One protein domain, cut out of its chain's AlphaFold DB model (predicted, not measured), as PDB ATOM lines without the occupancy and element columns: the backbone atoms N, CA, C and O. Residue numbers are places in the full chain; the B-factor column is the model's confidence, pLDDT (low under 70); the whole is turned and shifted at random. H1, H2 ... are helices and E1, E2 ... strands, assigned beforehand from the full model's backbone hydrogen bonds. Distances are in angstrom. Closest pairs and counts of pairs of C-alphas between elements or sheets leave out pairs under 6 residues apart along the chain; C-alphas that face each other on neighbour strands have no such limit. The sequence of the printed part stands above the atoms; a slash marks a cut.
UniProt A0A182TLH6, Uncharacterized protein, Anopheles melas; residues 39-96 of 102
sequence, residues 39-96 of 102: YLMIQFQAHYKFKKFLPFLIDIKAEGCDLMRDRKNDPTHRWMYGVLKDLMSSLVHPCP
ATOM      1  N   TYR A  39     356.243 365.168 182.593       83.31
ATOM      2  CA  TYR A  39     356.900 364.618 181.422       83.31
ATOM      3  C   TYR A  39     356.754 363.105 181.473       83.31
ATOM      4  O   TYR A  39     357.085 362.489 182.492       83.31
ATOM      5  N   LEU A  40     356.254 362.513 180.395       84.44
ATOM      6  CA  LEU A  40     356.106 361.067 180.267       84.44
ATOM      7  C   LEU A  40     356.541 360.642 178.875       84.44
ATOM      8  O   LEU A  40     356.116 361.231 177.892       84.44
ATOM      9  N   MET A  41     357.327 359.577 178.768       86.38
ATOM     10  CA  MET A  41     357.628 358.977 177.470       86.38
ATOM     11  C   MET A  41     356.729 357.770 177.249       86.38
ATOM     12  O   MET A  41     356.789 356.795 177.994       86.38
ATOM     13  N   ILE A  42     355.901 357.846 176.212       83.81
ATOM     14  CA  ILE A  42     355.038 356.755 175.776       83.81
ATOM     15  C   ILE A  42     355.728 356.065 174.612       83.81
ATOM     16  O   ILE A  42     356.024 356.688 173.593       83.81
ATOM     17  N   GLN A  43     355.957 354.765 174.761       84.12
ATOM     18  CA  GLN A  43     356.524 353.932 173.718       84.12
ATOM     19  C   GLN A  43     355.540 352.825 173.347       84.12
ATOM     20  O   GLN A  43     355.117 352.043 174.196       84.12
ATOM     21  N   PHE A  44     355.187 352.752 172.067       78.38
ATOM     22  CA  PHE A  44     354.377 351.683 171.511       78.38
ATOM     23  C   PHE A  44     355.257 350.773 170.660       78.38
ATOM     24  O   PHE A  44     355.737 351.186 169.605       78.38
ATOM     25  N   GLN A  45     355.442 349.537 171.126       75.12
ATOM     26  CA  GLN A  45     356.176 348.493 170.418       75.12
ATOM     27  C   GLN A  45     355.236 347.346 170.042       75.12
ATOM     28  O   GLN A  45     354.714 346.647 170.912       75.12
ATOM     29  N   ALA A  46     355.027 347.129 168.742       71.00
ATOM     30  CA  ALA A  46     354.323 345.952 168.243       71.00
ATOM     31  C   ALA A  46     355.305 344.999 167.562       71.00
ATOM     32  O   ALA A  46     355.854 345.297 166.504       71.00
ATOM     33  N   HIS A  47     355.488 343.823 168.161       63.19
ATOM     34  CA  HIS A  47     356.292 342.746 167.597       63.19
ATOM     35  C   HIS A  47     355.364 341.722 166.943       63.19
ATOM     36  O   HIS A  47     354.745 340.905 167.625       63.19
ATOM     37  N   TYR A  48     355.237 341.760 165.615       58.22
ATOM     38  CA  TYR A  48     354.457 340.758 164.889       58.22
ATOM     39  C   TYR A  48     355.345 339.583 164.455       58.22
ATOM     40  O   TYR A  48     356.281 339.751 163.675       58.22
ATOM     41  N   LYS A  49     355.037 338.364 164.918       56.12
ATOM     42  CA  LYS A  49     355.740 337.138 164.505       56.12
ATOM     43  C   LYS A  49     355.110 336.562 163.229       56.12
ATOM     44  O   LYS A  49     354.221 335.718 163.302       56.12
ATOM     45  N   PHE A  50     355.579 336.992 162.055       54.22
ATOM     46  CA  PHE A  50     355.278 336.315 160.785       54.22
ATOM     47  C   PHE A  50     356.295 335.193 160.527       54.22
ATOM     48  O   PHE A  50     357.481 335.336 160.807       54.22
ATOM     49  N   LYS A  51     355.843 334.069 159.952       58.56
ATOM     50  CA  LYS A  51     356.701 332.929 159.557       58.56
ATOM     51  C   LYS A  51     357.785 333.285 158.516       58.56
ATOM     52  O   LYS A  51     358.644 332.456 158.244       58.56
ATOM     53  N   LYS A  52     357.754 334.489 157.933       59.47
ATOM     54  CA  LYS A  52     358.808 335.049 157.079       59.47
ATOM     55  C   LYS A  52     359.211 336.416 157.633       59.47
ATOM     56  O   LYS A  52     358.345 337.228 157.946       59.47
ATOM     57  N   PHE A  53     360.517 336.617 157.777       49.50
ATOM     58  CA  PHE A  53     361.160 337.831 158.277       49.50
ATOM     59  C   PHE A  53     360.813 339.038 157.384       49.50
ATOM     60  O   PHE A  53     361.503 339.302 156.406       49.50
ATOM     61  N   LEU A  54     359.754 339.781 157.710       55.84
ATOM     62  CA  LEU A  54     359.689 341.203 157.377       55.84
ATOM     63  C   LEU A  54     359.026 341.963 158.535       55.84
ATOM     64  O   LEU A  54     357.944 341.563 158.974       55.84
ATOM     65  N   PRO A  55     359.668 343.010 159.081       51.41
ATOM     66  CA  PRO A  55     359.289 343.561 160.364       51.41
ATOM     67  C   PRO A  55     358.273 344.681 160.158       51.41
ATOM     68  O   PRO A  55     358.639 345.793 159.788       51.41
ATOM     69  N   PHE A  56     357.011 344.450 160.502       54.41
ATOM     70  CA  PHE A  56     356.232 345.559 161.051       54.41
ATOM     71  C   PHE A  56     356.732 345.789 162.482       54.41
ATOM     72  O   PHE A  56     356.092 345.370 163.442       54.41
ATOM     73  N   LEU A  57     357.930 346.369 162.617       62.22
ATOM     74  CA  LEU A  57     358.443 346.894 163.880       62.22
ATOM     75  C   LEU A  57     357.838 348.281 164.043       62.22
ATOM     76  O   LEU A  57     358.446 349.288 163.696       62.22
ATOM     77  N   ILE A  58     356.592 348.327 164.503       70.75
ATOM     78  CA  ILE A  58     356.019 349.595 164.942       70.75
ATOM     79  C   ILE A  58     356.709 349.901 166.271       70.75
ATOM     80  O   ILE A  58     356.352 349.294 167.275       70.75
ATOM     81  N   ASP A  59     357.725 350.766 166.244       77.31
ATOM     82  CA  ASP A  59     358.389 351.336 167.421       77.31
ATOM     83  C   ASP A  59     358.188 352.851 167.394       77.31
ATOM     84  O   ASP A  59     358.941 353.597 166.768       77.31
ATOM     85  N   ILE A  60     357.094 353.290 168.005       81.94
ATOM     86  CA  ILE A  60     356.709 354.696 168.044       81.94
ATOM     87  C   ILE A  60     356.957 355.212 169.454       81.94
ATOM     88  O   ILE A  60     356.505 354.609 170.428       81.94
ATOM     89  N   LYS A  61     357.627 356.360 169.560       86.25
ATOM     90  CA  LYS A  61     357.847 357.071 170.819       86.25
ATOM     91  C   LYS A  61     357.274 358.473 170.717       86.25
ATOM     92  O   LYS A  61     357.547 359.169 169.745       86.25
ATOM     93  N   ALA A  62     356.531 358.884 171.731       87.56
ATOM     94  CA  ALA A  62     356.043 360.247 171.861       87.56
ATOM     95  C   ALA A  62     356.108 360.690 173.321       87.56
ATOM     96  O   ALA A  62     355.967 359.878 174.238       87.56
ATOM     97  N   GLU A  63     356.300 361.987 173.526       87.31
ATOM     98  CA  GLU A  63     356.129 362.587 174.841       87.31
ATOM     99  C   GLU A  63     354.624 362.731 175.113       87.31
ATOM    100  O   GLU A  63     353.875 363.275 174.302       87.31
ATOM    101  N   GLY A  64     354.162 362.159 176.221       84.25
ATOM    102  CA  GLY A  64     352.752 362.029 176.554       84.25
ATOM    103  C   GLY A  64     352.080 363.378 176.783       84.25
ATOM    104  O   GLY A  64     350.972 363.586 176.289       84.25
ATOM    105  N   CYS A  65     352.731 364.310 177.482       83.94
ATOM    106  CA  CYS A  65     352.151 365.627 177.728       83.94
ATOM    107  C   CYS A  65     351.941 366.414 176.425       83.94
ATOM    108  O   CYS A  65     350.891 367.028 176.251       83.94
ATOM    109  N   ASP A  66     352.885 366.357 175.489       85.12
ATOM    110  CA  ASP A  66     352.825 366.962 174.158       85.12
ATOM    111  C   ASP A  66     351.723 366.309 173.317       85.12
ATOM    112  O   ASP A  66     350.906 367.010 172.718       85.12
ATOM    113  N   LEU A  67     351.624 364.974 173.367       82.94
ATOM    114  CA  LEU A  67     350.572 364.207 172.696       82.94
ATOM    115  C   LEU A  67     349.159 364.604 173.161       82.94
ATOM    116  O   LEU A  67     348.206 364.524 172.386       82.94
ATOM    117  N   MET A  68     349.014 365.016 174.423       83.00
ATOM    118  CA  MET A  68     347.729 365.403 175.018       83.00
ATOM    119  C   MET A  68     347.454 366.906 174.959       83.00
ATOM    120  O   MET A  68     346.294 367.314 175.026       83.00
ATOM    121  N   ARG A  69     348.494 367.729 174.805       78.31
ATOM    122  CA  ARG A  69     348.388 369.187 174.712       78.31
ATOM    123  C   ARG A  69     347.957 369.660 173.329       78.31
ATOM    124  O   ARG A  69     347.191 370.616 173.246       78.31
ATOM    125  N   ASP A  70     348.449 369.029 172.265       68.94
ATOM    126  CA  ASP A  70     348.227 369.507 170.902       68.94
ATOM    127  C   ASP A  70     347.902 368.362 169.937       68.94
ATOM    128  O   ASP A  70     348.616 367.361 169.840       68.94
ATOM    129  N   ARG A  71     346.834 368.533 169.153       63.19
ATOM    130  CA  ARG A  71     346.535 367.654 168.017       63.19
ATOM    131  C   ARG A  71     347.409 368.087 166.848       63.19
ATOM    132  O   ARG A  71     346.900 368.567 165.834       63.19
ATOM    133  N   LYS A  72     348.724 367.898 166.982       62.91
ATOM    134  CA  LYS A  72     349.653 368.073 165.862       62.91
ATOM    135  C   LYS A  72     349.128 367.276 164.668       62.91
ATOM    136  O   LYS A  72     348.615 366.166 164.817       62.91
ATOM    137  N   ASN A  73     349.274 367.834 163.467       65.38
ATOM    138  CA  ASN A  73     348.829 367.213 162.213       65.38
ATOM    139  C   ASN A  73     349.594 365.929 161.843       65.38
ATOM    140  O   ASN A  73     349.371 365.378 160.764       65.38
ATOM    141  N   ASP A  74     350.459 365.441 162.729       81.81
ATOM    142  CA  ASP A  74     351.169 364.193 162.544       81.81
ATOM    143  C   ASP A  74     350.196 362.992 162.635       81.81
ATOM    144  O   ASP A  74     349.486 362.818 163.638       81.81
ATOM    145  N   PRO A  75     350.121 362.151 161.589       83.50
ATOM    146  CA  PRO A  75     349.213 361.008 161.555       83.50
ATOM    147  C   PRO A  75     349.541 359.956 162.626       83.50
ATOM    148  O   PRO A  75     348.634 359.260 163.087       83.50
ATOM    149  N   THR A  76     350.799 359.865 163.062       82.31
ATOM    150  CA  THR A  76     351.258 358.931 164.095       82.31
ATOM    151  C   THR A  76     350.745 359.358 165.462       82.31
ATOM    152  O   THR A  76     350.126 358.557 166.162       82.31
ATOM    153  N   HIS A  77     350.900 360.635 165.815       84.38
ATOM    154  CA  HIS A  77     350.350 361.198 167.051       84.38
ATOM    155  C   HIS A  77     348.823 361.081 167.085       84.38
ATOM    156  O   HIS A  77     348.250 360.668 168.093       84.38
ATOM    157  N   ARG A  78     348.145 361.351 165.963       85.94
ATOM    158  CA  ARG A  78     346.687 361.176 165.863       85.94
ATOM    159  C   ARG A  78     346.263 359.731 166.122       85.94
ATOM    160  O   ARG A  78     345.288 359.497 166.837       85.94
ATOM    161  N   TRP A  79     346.985 358.771 165.546       85.12
ATOM    162  CA  TRP A  79     346.729 357.353 165.767       85.12
ATOM    163  C   TRP A  79     346.978 356.954 167.230       85.12
ATOM    164  O   TRP A  79     346.099 356.347 167.842       85.12
ATOM    165  N   MET A  80     348.106 357.363 167.821       84.56
ATOM    166  CA  MET A  80     348.427 357.095 169.231       84.56
ATOM    167  C   MET A  80     347.375 357.668 170.180       84.56
ATOM    168  O   MET A  80     346.901 356.965 171.069       84.56
ATOM    169  N   TYR A  81     346.969 358.922 169.965       85.50
ATOM    170  CA  TYR A  81     345.922 359.568 170.751       85.50
ATOM    171  C   TYR A  81     344.600 358.794 170.662       85.50
ATOM    172  O   TYR A  81     343.935 358.587 171.673       85.50
ATOM    173  N   GLY A  82     344.226 358.327 169.464       86.25
ATOM    174  CA  GLY A  82     343.038 357.493 169.269       86.25
ATOM    175  C   GLY A  82     343.109 356.178 170.050       86.25
ATOM    176  O   GLY A  82     342.173 355.837 170.765       86.25
ATOM    177  N   VAL A  83     344.245 355.478 169.982       83.75
ATOM    178  CA  VAL A  83     344.468 354.233 170.734       83.75
ATOM    179  C   VAL A  83     344.399 354.467 172.246       83.75
ATOM    180  O   VAL A  83     343.728 353.708 172.943       83.75
ATOM    181  N   LEU A  84     345.042 355.523 172.756       83.12
ATOM    182  CA  LEU A  84     344.997 355.883 174.177       83.12
ATOM    183  C   LEU A  84     343.583 356.241 174.624       83.12
ATOM    184  O   LEU A  84     343.140 355.772 175.665       83.12
ATOM    185  N   LYS A  85     342.841 357.006 173.819       85.56
ATOM    186  CA  LYS A  85     341.448 357.353 174.117       85.56
ATOM    187  C   LYS A  85     340.542 356.124 174.156       85.56
ATOM    188  O   LYS A  85     339.665 356.057 175.011       85.56
ATOM    189  N   ASP A  86     340.755 355.165 173.260       83.88
ATOM    190  CA  ASP A  86     339.951 353.943 173.189       83.88
ATOM    191  C   ASP A  86     340.256 352.967 174.338       83.88
ATOM    192  O   ASP A  86     339.358 352.269 174.805       83.88
ATOM    193  N   LEU A  87     341.521 352.875 174.765       78.62
ATOM    194  CA  LEU A  87     341.966 351.901 175.770       78.62
ATOM    195  C   LEU A  87     341.990 352.457 177.196       78.62
ATOM    196  O   LEU A  87     341.789 351.705 178.144       78.62
ATOM    197  N   MET A  88     342.301 353.743 177.349       77.38
ATOM    198  CA  MET A  88     342.634 354.392 178.619       77.38
ATOM    199  C   MET A  88     342.098 355.829 178.631       77.38
ATOM    200  O   MET A  88     342.831 356.788 178.864       77.38
ATOM    201  N   SER A  89     340.802 355.986 178.355       78.88
ATOM    202  CA  SER A  89     340.133 357.291 178.262       78.88
ATOM    203  C   SER A  89     340.321 358.173 179.501       78.88
ATOM    204  O   SER A  89     340.420 359.389 179.363       78.88
ATOM    205  N   SER A  90     340.422 357.571 180.689       75.50
ATOM    206  CA  SER A  90     340.669 358.263 181.961       75.50
ATOM    207  C   SER A  90     342.041 358.937 182.048       75.50
ATOM    208  O   SER A  90     342.203 359.862 182.835       75.50
ATOM    209  N   LEU A  91     343.013 358.508 181.239       76.31
ATOM    210  CA  LEU A  91     344.367 359.067 181.206       76.31
ATOM    211  C   LEU A  91     344.542 360.130 180.115       76.31
ATOM    212  O   LEU A  91     345.595 360.752 180.038       76.31
ATOM    213  N   VAL A  92     343.537 360.355 179.264       79.38
ATOM    214  CA  VAL A  92     343.609 361.348 178.182       79.38
ATOM    215  C   VAL A  92     343.191 362.716 178.710       79.38
ATOM    216  O   VAL A  92     342.110 363.224 178.413       79.38
ATOM    217  N   HIS A  93     344.065 363.312 179.512       81.12
ATOM    218  CA  HIS A  93     343.923 364.675 180.004       81.12
ATOM    219  C   HIS A  93     345.261 365.418 179.909       81.12
ATOM    220  O   HIS A  93     346.320 364.792 179.869       81.12
ATOM    221  N   PRO A  94     345.252 366.761 179.865       80.25
ATOM    222  CA  PRO A  94     346.486 367.527 179.948       80.25
ATOM    223  C   PRO A  94     347.237 367.216 181.247       80.25
ATOM    224  O   PRO A  94     346.623 367.037 182.301       80.25
ATOM    225  N   CYS A  95     348.566 367.189 181.170       79.44
ATOM    226  CA  CYS A  95     349.442 367.065 182.334       79.44
ATOM    227  C   CYS A  95     349.150 368.134 183.401       79.44
ATOM    228  O   CYS A  95     348.690 369.228 183.055       79.44
ATOM    229  N   PRO A  96     349.464 367.868 184.685       80.62
ATOM    230  CA  PRO A  96     350.279 366.760 185.214       80.62
ATOM    231  C   PRO A  96     349.537 365.437 185.449       80.62
ATOM    232  O   PRO A  96     348.355 365.424 185.777       80.62
TER     233      PRO A  96
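This is residues 39 to 96 of the 102 residues of an uncharacterized protein of Anopheles melas (UniProt A0A182TLH6). A long two-stranded hairpin, E1 and E2, makes the length of this domain; at one end its turn sticks out with residues 49 to 54, and at the other end two helices gather. H1 follows E2 with no residue between them, and H2 crosses over one face of the hairpin near that end, the other face being bare. The 58 printed residues hold two named strands and two named helices in the order E1, E2, H1, H2; the two-stranded sheet is antiparallel and the class is mixed, helices and strands. The whole is loose, with a radius of gyration of the C-alphas of 13.2 A, and elongated, spanning 42 by 22 by 18 A.

Find C-alpha 41 at (357.628, 358.977, 177.470); from there E1, residues 41 to 47, runs 19.0 A. E2, residues 57 to 63, comes back over 19.3 A. H1 follows at once as residues 64 to 69. H2, residues 75 to 87, runs 18.4 A and ends at C-alpha 87, at (341.966, 351.901, 175.770).

Look first at the hairpin E1 and E2, antiparallel at 171 degrees: N 44 and O 60 are 2.8 A apart and N 62 and O 42 are 2.9 A apart, both within hydrogen-bond range. The closest C-alphas of E2 and H2, those of Ala 62 and His 77, are 7.5 A apart. E1 and H2 are only just apart, at 8.4 A. H1 and H2 only just touch, with 3 pairs of C-alphas within 8 A, H2 with residues 77 to 81 alone; the closest are Leu 67 and His 77, 6.4 A, and the lines are about perpendicular at 81 degrees. In H1 and H2 every O i to N i+4 pair is within hydrogen-bond range.

The two farthest C-alphas, those of Lys 52 and Pro 96, are 43.2 A apart. The printed part has no cut and no long link. Confidence is under 70 at residues 47 to 57 and 70 to 73.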